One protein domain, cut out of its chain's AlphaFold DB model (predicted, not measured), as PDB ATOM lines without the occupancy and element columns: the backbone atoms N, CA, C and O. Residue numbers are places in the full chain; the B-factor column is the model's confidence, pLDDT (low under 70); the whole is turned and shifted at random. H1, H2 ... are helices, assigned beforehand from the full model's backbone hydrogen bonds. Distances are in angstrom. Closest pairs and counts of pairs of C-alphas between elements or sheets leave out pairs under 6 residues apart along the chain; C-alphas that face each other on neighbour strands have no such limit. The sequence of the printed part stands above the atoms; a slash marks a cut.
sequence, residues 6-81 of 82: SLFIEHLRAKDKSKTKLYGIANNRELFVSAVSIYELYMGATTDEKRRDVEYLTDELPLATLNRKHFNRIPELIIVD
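AT A GLANCE: This is residues 6 to 81 of the 82 residues of the protein "PIN domain-containing protein" of Parapedobacter sp (UniProt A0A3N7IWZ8). A helical hairpin, H4 with H3, stands between two parts: a corner of H1 and H2 toward one end and a loop-rich part, residues 63 to 81 with short H5, at the other. The 76 printed residues hold five named helices, H1 to H5 in order, and no named strand: all helix, compact, radius of gyration of the C-alphas 13.1 A, only just flat, spanning 39 by 31 by 17 A.

IN THESE COORDINATES: H4, residues 48 to 58, is 15.3 A long and starts at C-alpha 48 (37.051, 14.107, -18.848). H3 is residues 35 to 44, 14.4 A; H1 6 to 13, from C-alpha 6 (18.608, 14.652, -9.907); H2 21 to 26; H5 68 to 71.

HOW THE PARTS SIT: H4 and H3 touch, closest C-alphas Arg 51 and Tyr 42 at 6.5 A, a shallow tilt of 22 degrees, opposite ways. H1 touches H2, closest C-alphas Leu 7 and Leu 22 at 5.8 A, about perpendicular at 75 degrees. H5 touches no helix. Every O i to N i+4 pair is within hydrogen-bond range in H1 to H4; H5 is too short for one.

THE WHOLE: The printed part has no cut, no link is long, and no printed residue is under pLDDT 70.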
ATOM      1  N   SER A   6      18.884  13.220  -9.749       98.12
ATOM      2  CA  SER A   6      18.608  14.652  -9.907       98.12
ATOM      3  C   SER A   6      19.343  15.528  -8.885       98.12
ATOM      4  O   SER A   6      19.772  16.630  -9.236       98.12
ATOM      5  N   LEU A   7      19.565  15.040  -7.656       97.06
ATOM      6  CA  LEU A   7      20.286  15.777  -6.611       97.06
ATOM      7  C   LEU A   7      21.784  15.868  -6.911       97.06
ATOM      8  O   LEU A   7      22.392  16.916  -6.689       97.06
ATOM      9  N   PHE A   8      22.370  14.807  -7.469       97.50
ATOM     10  CA  PHE A   8      23.745  14.836  -7.965       97.50
ATOM     11  C   PHE A   8      23.888  15.795  -9.148       97.50
ATOM     12  O   PHE A   8      24.799  16.619  -9.165       97.50
ATOM     13  N   ILE A   9      22.967  15.749 -10.115       97.94
ATOM     14  CA  ILE A   9      23.000  16.635 -11.288       97.94
ATOM     15  C   ILE A   9      22.844  18.105 -10.873       97.94
ATOM     16  O   ILE A   9      23.570  18.962 -11.383       97.94
ATOM     17  N   GLU A  10      21.929  18.412  -9.947       97.94
ATOM     18  CA  GLU A  10      21.800  19.748  -9.352       97.94
ATOM     19  C   GLU A  10      23.138  20.190  -8.748       97.94
ATOM     20  O   GLU A  10      23.640  21.269  -9.080       97.94
ATOM     21  N   HIS A  11      23.746  19.330  -7.924       97.25
ATOM     22  CA  HIS A  11      25.012  19.619  -7.266       97.25
ATOM     23  C   HIS A  11      26.135  19.884  -8.269       97.25
ATOM     24  O   HIS A  11      26.805  20.913  -8.193       97.25
ATOM     25  N   LEU A  12      26.308  19.016  -9.264       96.69
ATOM     26  CA  LEU A  12      27.344  19.127 -10.293       96.69
ATOM     27  C   LEU A  12      27.181  20.384 -11.162       96.69
ATOM     28  O   LEU A  12      28.176  21.026 -11.492       96.69
ATOM     29  N   ARG A  13      25.949  20.809 -11.471       96.12
ATOM     30  CA  ARG A  13      25.690  22.006 -12.299       96.12
ATOM     31  C   ARG A  13      25.731  23.323 -11.524       96.12
ATOM     32  O   ARG A  13      25.876  24.381 -12.139       96.12
ATOM     33  N   ALA A  14      25.586  23.294 -10.199       97.69
ATOM     34  CA  ALA A  14      25.592  24.499  -9.380       97.69
ATOM     35  C   ALA A  14      26.959  25.204  -9.405       97.69
ATOM     36  O   ALA A  14      28.002  24.561  -9.276       97.69
ATOM     37  N   LYS A  15      26.951  26.539  -9.514       95.88
ATOM     38  CA  LYS A  15      28.166  27.364  -9.363       95.88
ATOM     39  C   LYS A  15      28.670  27.379  -7.919       95.88
ATOM     40  O   LYS A  15      29.867  27.392  -7.683       95.88
ATOM     41  N   ASP A  16      27.737  27.385  -6.974       96.75
ATOM     42  CA  ASP A  16      27.998  27.407  -5.538       96.75
ATOM     43  C   ASP A  16      27.440  26.122  -4.919       96.75
ATOM     44  O   ASP A  16      26.227  25.974  -4.745       96.75
ATOM     45  N   LYS A  17      28.335  25.168  -4.636       94.88
ATOM     46  CA  LYS A  17      27.984  23.824  -4.151       94.88
ATOM     47  C   LYS A  17      27.337  23.847  -2.765       94.88
ATOM     48  O   LYS A  17      26.501  22.991  -2.475       94.88
ATOM     49  N   SER A  18      27.663  24.847  -1.944       95.31
ATOM     50  CA  SER A  18      27.174  24.973  -0.563       95.31
ATOM     51  C   SER A  18      25.660  25.199  -0.469       95.31
ATOM     52  O   SER A  18      25.043  24.896   0.548       95.31
ATOM     53  N   LYS A  19      25.042  25.698  -1.548       96.19
ATOM     54  CA  LYS A  19      23.601  25.997  -1.621       96.19
ATOM     55  C   LYS A  19      22.754  24.844  -2.149       96.19
ATOM     56  O   LYS A  19      21.544  24.994  -2.303       96.19
ATOM     57  N   THR A  20      23.384  23.724  -2.475       96.81
ATOM     58  CA  THR A  20      22.703  22.587  -3.094       96.81
ATOM     59  C   THR A  20      22.009  21.732  -2.045       96.81
ATOM     60  O   THR A  20      22.452  21.638  -0.895       96.81
ATOM     61  N   LYS A  21      20.939  21.041  -2.445       95.75
ATOM     62  CA  LYS A  21      20.238  20.117  -1.539       95.75
ATOM     63  C   LYS A  21      21.138  18.971  -1.088       95.75
ATOM     64  O   LYS A  21      21.097  18.605   0.083       95.75
ATOM     65  N   LEU A  22      21.965  18.450  -2.000       95.12
ATOM     66  CA  LEU A  22      22.914  17.376  -1.706       95.12
ATOM     67  C   LEU A  22      23.898  17.777  -0.596       95.12
ATOM     68  O   LEU A  22      24.105  17.011   0.340       95.12
ATOM     69  N   TYR A  23      24.433  19.002  -0.647       94.56
ATOM     70  CA  TYR A  23      25.327  19.515   0.396       94.56
ATOM     71  C   TYR A  23      24.628  19.594   1.761       94.56
ATOM     72  O   TYR A  23      25.188  19.189   2.778       94.56
ATOM     73  N   GLY A  24      23.373  20.055   1.793       93.75
ATOM     74  CA  GLY A  24      22.602  20.163   3.034       93.75
ATOM     75  C   GLY A  24      22.282  18.817   3.699       93.75
ATOM     76  O   GLY A  24      22.236  18.738   4.928       93.75
ATOM     77  N   ILE A  25      22.071  17.755   2.914       92.62
ATOM     78  CA  ILE A  25      21.738  16.419   3.446       92.62
ATOM     79  C   ILE A  25      22.970  15.576   3.791       92.62
ATOM     80  O   ILE A  25      22.857  14.702   4.651       92.62
ATOM     81  N   ALA A  26      24.124  15.842   3.168       87.94
ATOM     82  CA  ALA A  26      25.354  15.072   3.371       87.94
ATOM     83  C   ALA A  26      25.880  15.136   4.814       87.94
ATOM     84  O   ALA A  26      26.379  14.144   5.330       87.94
ATOM     85  N   ASN A  27      25.699  16.261   5.509       79.06
ATOM     86  CA  ASN A  27      26.273  16.454   6.847       79.06
ATOM     87  C   ASN A  27      25.589  15.654   7.970       79.06
ATOM     88  O   ASN A  27      26.126  15.584   9.069       79.06
ATOM     89  N   ASN A  28      24.405  15.082   7.732       79.44
ATOM     90  CA  ASN A  28      23.568  14.530   8.806       79.44
ATOM     91  C   ASN A  28      23.078  13.103   8.544       79.44
ATOM     92  O   ASN A  28      22.254  12.593   9.309       79.44
ATOM     93  N   ARG A  29      23.483  12.477   7.433       85.50
ATOM     94  CA  ARG A  29      22.950  11.178   7.012       85.50
ATOM     95  C   ARG A  29      23.998  10.382   6.263       85.50
ATOM     96  O   ARG A  29      24.706  10.919   5.424       85.50
ATOM     97  N   GLU A  30      23.991   9.079   6.495       90.88
ATOM     98  CA  GLU A  30      24.703   8.145   5.637       90.88
ATOM     99  C   GLU A  30      24.035   8.126   4.257       90.88
ATOM    100  O   GLU A  30      22.815   7.927   4.133       90.88
ATOM    101  N   LEU A  31      24.817   8.409   3.218       94.00
ATOM    102  CA  LEU A  31      24.353   8.496   1.840       94.00
ATOM    103  C   LEU A  31      24.799   7.261   1.068       94.00
ATOM    104  O   LEU A  31      25.903   6.773   1.257       94.00
ATOM    105  N   PHE A  32      23.929   6.781   0.189       95.75
ATOM    106  CA  PHE A  32      24.200   5.653  -0.691       95.75
ATOM    107  C   PHE A  32      23.891   6.050  -2.124       95.75
ATOM    108  O   PHE A  32      23.041   6.914  -2.375       95.75
ATOM    109  N   VAL A  33      24.524   5.366  -3.065       96.62
ATOM    110  CA  VAL A  33      24.267   5.528  -4.494       96.62
ATOM    111  C   VAL A  33      23.723   4.224  -5.071       96.62
ATOM    112  O   VAL A  33      23.953   3.141  -4.534       96.62
ATOM    113  N   SER A  34      22.952   4.318  -6.151       96.19
ATOM    114  CA  SER A  34      22.510   3.151  -6.915       96.19
ATOM    115  C   SER A  34      23.356   2.983  -8.177       96.19
ATOM    116  O   SER A  34      23.858   3.960  -8.736       96.19
ATOM    117  N   ALA A  35      23.459   1.755  -8.690       94.94
ATOM    118  CA  ALA A  35      24.159   1.502  -9.952       94.94
ATOM    119  C   ALA A  35      23.501   2.241 -11.134       94.94
ATOM    120  O   ALA A  35      24.185   2.630 -12.078       94.94
ATOM    121  N   VAL A  36      22.180   2.462 -11.065       96.12
ATOM    122  CA  VAL A  36      21.426   3.238 -12.062       96.12
ATOM    123  C   VAL A  36      21.871   4.697 -12.037       96.12
ATOM    124  O   VAL A  36      22.207   5.245 -13.079       96.12
ATOM    125  N   SER A  37      21.978   5.293 -10.849       97.75
ATOM    126  CA  SER A  37      22.420   6.680 -10.695       97.75
ATOM    127  C   SER A  37      23.864   6.883 -11.146       97.75
ATOM    128  O   SER A  37      24.146   7.854 -11.842       97.75
ATOM    129  N   ILE A  38      24.767   5.947 -10.825       96.62
ATOM    130  CA  ILE A  38      26.142   5.956 -11.352       96.62
ATOM    131  C   ILE A  38      26.113   5.963 -12.885       96.62
ATOM    132  O   ILE A  38      26.745   6.814 -13.511       96.62
ATOM    133  N   TYR A  39      25.344   5.058 -13.498       97.19
ATOM    134  CA  TYR A  39      25.211   4.992 -14.953       97.19
ATOM    135  C   TYR A  39      24.707   6.315 -15.548       97.19
ATOM    136  O   TYR A  39      25.329   6.846 -16.466       97.19
ATOM    137  N   GLU A  40      23.626   6.887 -15.012       98.31
ATOM    138  CA  GLU A  40      23.065   8.152 -15.499       98.31
ATOM    139  C   GLU A  40      24.072   9.311 -15.415       98.31
ATOM    140  O   GLU A  40      24.191  10.100 -16.358       98.31
ATOM    141  N   LEU A  41      24.838   9.393 -14.322       98.38
ATOM    142  CA  LEU A  41      25.867  10.417 -14.137       98.38
ATOM    143  C   LEU A  41      27.007  10.275 -15.149       98.38
ATOM    144  O   LEU A  41      27.361  11.256 -15.810       98.38
ATOM    145  N   TYR A  42      27.539   9.064 -15.332       97.94
ATOM    146  CA  TYR A  42      28.605   8.819 -16.309       97.94
ATOM    147  C   TYR A  42      28.139   9.020 -17.754       97.94
ATOM    148  O   TYR A  42      28.906   9.530 -18.572       97.94
ATOM    149  N   MET A  43      26.881   8.705 -18.073       97.88
ATOM    150  CA  MET A  43      26.300   8.999 -19.387       97.88
ATOM    151  C   MET A  43      26.180  10.508 -19.650       97.88
ATOM    152  O   MET A  43      26.331  10.947 -20.790       97.88
ATOM    153  N   GLY A  44      25.942  11.316 -18.611       96.75
ATOM    154  CA  GLY A  44      25.921  12.780 -18.699       96.75
ATOM    155  C   GLY A  44      27.308  13.446 -18.695       96.75
ATOM    156  O   GLY A  44      27.448  14.599 -19.122       96.75
ATOM    157  N   ALA A  45      28.343  12.741 -18.235       97.81
ATOM    158  CA  ALA A  45      29.716  13.228 -18.135       97.81
ATOM    159  C   ALA A  45      30.459  13.151 -19.484       97.81
ATOM    160  O   ALA A  45      31.318  12.303 -19.720       97.81
ATOM    161  N   THR A  46      30.123  14.069 -20.391       97.50
ATOM    162  CA  THR A  46      30.634  14.081 -21.776       97.50
ATOM    163  C   THR A  46      32.071  14.587 -21.949       97.50
ATOM    164  O   THR A  46      32.589  14.564 -23.063       97.50
ATOM    165  N   THR A  47      32.721  15.053 -20.879       98.06
ATOM    166  CA  THR A  47      34.119  15.514 -20.881       98.06
ATOM    167  C   THR A  47      34.890  14.838 -19.754       98.06
ATOM    168  O   THR A  47      34.300  14.446 -18.749       98.06
ATOM    169  N   ASP A  48      36.214  14.742 -19.880       98.00
ATOM    170  CA  ASP A  48      37.051  14.107 -18.848       98.00
ATOM    171  C   ASP A  48      37.071  14.896 -17.533       98.00
ATOM    172  O   ASP A  48      37.236  14.328 -16.458       98.00
ATOM    173  N   GLU A  49      36.858  16.210 -17.595       97.81
ATOM    174  CA  GLU A  49      36.596  17.032 -16.410       97.81
ATOM    175  C   GLU A  49      35.325  16.569 -15.688       97.81
ATOM    176  O   GLU A  49      35.389  16.200 -14.521       97.81
ATOM    177  N   LYS A  50      34.199  16.451 -16.403       97.62
ATOM    178  CA  LYS A  50      32.937  15.992 -15.802       97.62
ATOM    179  C   LYS A  50      33.010  14.557 -15.291       97.62
ATOM    180  O   LYS A  50      32.339  14.232 -14.320       97.62
ATOM    181  N   ARG A  51      33.783  13.683 -15.947       97.88
ATOM    182  CA  ARG A  51      33.974  12.300 -15.480       97.88
ATOM    183  C   ARG A  51      34.683  12.269 -14.135       97.88
ATOM    184  O   ARG A  51      34.234  11.546 -13.255       97.88
ATOM    185  N   ARG A  52      35.721  13.094 -13.973       97.88
ATOM    186  CA  ARG A  52      36.427  13.252 -12.696       97.88
ATOM    187  C   ARG A  52      35.527  13.834 -11.612       97.88
ATOM    188  O   ARG A  52      35.597  13.375 -10.481       97.88
ATOM    189  N   ASP A  53      34.648  14.778 -11.952       97.00
ATOM    190  CA  ASP A  53      33.672  15.301 -10.985       97.00
ATOM    191  C   ASP A  53      32.688  14.218 -10.510       97.00
ATOM    192  O   ASP A  53      32.364  14.156  -9.326       97.00
ATOM    193  N   VAL A  54      32.204  13.364 -11.422       97.44
ATOM    194  CA  VAL A  54      31.323  12.233 -11.078       97.44
ATOM    195  C   VAL A  54      32.056  11.214 -10.211       97.44
ATOM    196  O   VAL A  54      31.507  10.787  -9.197       97.44
ATOM    197  N   GLU A  55      33.282  10.853 -10.585       95.75
ATOM    198  CA  GLU A  55      34.131   9.934  -9.825       95.75
ATOM    199  C   GLU A  55      34.349  10.463  -8.405       95.75
ATOM    200  O   GLU A  55      33.906   9.837  -7.449       95.75
ATOM    201  N   TYR A  56      34.867  11.687  -8.262       95.25
ATOM    202  CA  TYR A  56      35.098  12.322  -6.962       95.25
ATOM    203  C   TYR A  56      33.844  12.368  -6.075       95.25
ATOM    204  O   TYR A  56      33.927  12.195  -4.862       95.25
ATOM    205  N   LEU A  57      32.670  12.604  -6.666       93.81
ATOM    206  CA  LEU A  57      31.419  12.719  -5.918       93.81
ATOM    207  C   LEU A  57      30.825  11.366  -5.495       93.81
ATOM    208  O   LEU A  57      29.982  11.340  -4.597       93.81
ATOM    209  N   THR A  58      31.196  10.267  -6.157       94.25
ATOM    210  CA  THR A  58      30.543   8.960  -5.972       94.25
ATOM    211  C   THR A  58      31.458   7.848  -5.468       94.25
ATOM    212  O   THR A  58      30.926   6.870  -4.953       94.25
ATOM    213  N   ASP A  59      32.781   8.001  -5.549       90.69
ATOM    214  CA  ASP A  59      33.761   6.956  -5.213       90.69
ATOM    215  C   ASP A  59      33.647   6.468  -3.757       90.69
ATOM    216  O   ASP A  59      33.685   5.275  -3.476       90.69
ATOM    217  N   GLU A  60      33.393   7.384  -2.820       87.75
ATOM    218  CA  GLU A  60      33.253   7.049  -1.396       87.75
ATOM    219  C   GLU A  60      31.826   6.632  -0.995       87.75
ATOM    220  O   GLU A  60      31.580   6.293   0.165       87.75
ATOM    221  N   LEU A  61      30.858   6.668  -1.919       94.12
ATOM    222  CA  LEU A  61      29.464   6.362  -1.604       94.12
ATOM    223  C   LEU A  61      29.190   4.858  -1.720       94.12
ATOM    224  O   LEU A  61      29.308   4.294  -2.810       94.12
ATOM    225  N   PRO A  62      28.714   4.194  -0.648       95.50
ATOM    226  CA  PRO A  62      28.361   2.790  -0.737       95.50
ATOM    227  C   PRO A  62      27.221   2.540  -1.728       95.50
ATOM    228  O   PRO A  62      26.238   3.288  -1.810       95.50
ATOM    229  N   LEU A  63      27.342   1.436  -2.456       95.56
ATOM    230  CA  LEU A  63      26.369   0.962  -3.417       95.56
ATOM    231  C   LEU A  63      25.223   0.236  -2.708       95.56
ATOM    232  O   LEU A  63      25.377  -0.864  -2.167       95.56
ATOM    233  N   ALA A  64      24.036   0.819  -2.798       95.88
ATOM    234  CA  ALA A  64      22.789   0.176  -2.420       95.88
ATOM    235  C   ALA A  64      22.289  -0.711  -3.571       95.88
ATOM    236  O   ALA A  64      21.935  -0.216  -4.646       95.88
ATOM    237  N   THR A  65      22.258  -2.031  -3.367       93.12
ATOM    238  CA  THR A  65      21.825  -2.978  -4.406       93.12
ATOM    239  C   THR A  65      21.217  -4.260  -3.842       93.12
ATOM    240  O   THR A  65      21.762  -4.883  -2.935       93.12
ATOM    241  N   LEU A  66      20.127  -4.716  -4.467       90.88
ATOM    242  CA  LEU A  66      19.544  -6.044  -4.228       90.88
ATOM    243  C   LEU A  66      20.301  -7.153  -4.984       90.88
ATOM    244  O   LEU A  66      20.210  -8.333  -4.653       90.88
ATOM    245  N   ASN A  67      21.095  -6.794  -5.999       91.06
ATOM    246  CA  ASN A  67      21.774  -7.733  -6.895       91.06
ATOM    247  C   ASN A  67      23.179  -8.116  -6.403       91.06
ATOM    248  O   ASN A  67      24.130  -8.145  -7.186       91.06
ATOM    249  N   ARG A  68      23.330  -8.442  -5.115       88.62
ATOM    250  CA  ARG A  68      24.641  -8.662  -4.470       88.62
ATOM    251  C   ARG A  68      25.560  -9.619  -5.216       88.62
ATOM    252  O   ARG A  68      26.722  -9.304  -5.438       88.62
ATOM    253  N   LYS A  69      25.034 -10.747  -5.702       90.75
ATOM    254  CA  LYS A  69      25.815 -11.734  -6.469       90.75
ATOM    255  C   LYS A  69      26.551 -11.120  -7.673       90.75
ATOM    256  O   LYS A  69      27.630 -11.588  -8.023       90.75
ATOM    257  N   HIS A  70      25.986 -10.088  -8.302       89.62
ATOM    258  CA  HIS A  70      26.582  -9.420  -9.460       89.62
ATOM    259  C   HIS A  70      27.615  -8.355  -9.088       89.62
ATOM    260  O   HIS A  70      28.518  -8.110  -9.885       89.62
ATOM    261  N   PHE A  71      27.483  -7.729  -7.919       92.69
ATOM    262  CA  PHE A  71      28.343  -6.618  -7.504       92.69
ATOM    263  C   PHE A  71      29.461  -7.054  -6.554       92.69
ATOM    264  O   PHE A  71      30.551  -6.507  -6.639       92.69
ATOM    265  N   ASN A  72      29.273  -8.124  -5.772       91.94
ATOM    266  CA  ASN A  72      30.294  -8.680  -4.870       91.94
ATOM    267  C   ASN A  72      31.570  -9.164  -5.586       91.94
ATOM    268  O   ASN A  72      32.561  -9.470  -4.935       91.94
ATOM    269  N   ARG A  73      31.546  -9.290  -6.918       93.19
ATOM    270  CA  ARG A  73      32.721  -9.638  -7.734       93.19
ATOM    271  C   ARG A  73      33.643  -8.450  -8.026       93.19
ATOM    272  O   ARG A  73      34.670  -8.658  -8.660       93.19
ATOM    273  N   ILE A  74      33.246  -7.233  -7.648       91.25
ATOM    274  CA  ILE A  74      34.012  -6.001  -7.852       91.25
ATOM    275  C   ILE A  74      34.557  -5.590  -6.476       91.25
ATOM    276  O   ILE A  74      33.778  -5.105  -5.654       91.25
ATOM    277  N   PRO A  75      35.841  -5.860  -6.182       88.75
ATOM    278  CA  PRO A  75      36.400  -5.696  -4.840       88.75
ATOM    279  C   PRO A  75      36.446  -4.241  -4.359       88.75
ATOM    280  O   PRO A  75      36.486  -4.005  -3.157       88.75
ATOM    281  N   GLU A  76      36.415  -3.277  -5.275       89.75
ATOM    282  CA  GLU A  76      36.441  -1.845  -4.979       89.75
ATOM    283  C   GLU A  76      35.081  -1.313  -4.494       89.75
ATOM    284  O   GLU A  76      35.013  -0.234  -3.913       89.75
ATOM    285  N   LEU A  77      33.984  -2.055  -4.704       89.94
ATOM    286  CA  LEU A  77      32.651  -1.599  -4.312       89.94
ATOM    287  C   LEU A  77      32.363  -1.864  -2.834       89.94
ATOM    288  O   LEU A  77      32.324  -3.009  -2.380       89.94
ATOM    289  N   ILE A  78      32.005  -0.805  -2.113       91.50
ATOM    290  CA  ILE A  78      31.381  -0.915  -0.794       91.50
ATOM    291  C   ILE A  78      29.892  -1.201  -1.009       91.50
ATOM    292  O   ILE A  78      29.180  -0.369  -1.559       91.50
ATOM    293  N   ILE A  79      29.403  -2.374  -0.602       91.44
ATOM    294  CA  ILE A  79      28.006  -2.789  -0.816       91.44
ATOM    295  C   ILE A  79      27.258  -2.802   0.515       91.44
ATOM    296  O   ILE A  79      27.704  -3.436   1.470       91.44
ATOM    297  N   VAL A  80      26.092  -2.152   0.562       90.19
ATOM    298  CA  VAL A  80      25.233  -2.095   1.761       90.19
ATOM    299  C   VAL A  80      23.982  -2.952   1.615       90.19
ATOM    300  O   VAL A  80      23.567  -3.295   0.505       90.19
ATOM    301  N   ASP A  81      23.434  -3.406   2.743       79.62
ATOM    302  CA  ASP A  81      22.146  -4.106   2.783       79.62
ATOM    303  C   ASP A  81      21.025  -3.065   2.684       79.62
ATOM    304  O   ASP A  81      21.090  -2.017   3.328       79.62
TER     305      ASP A  81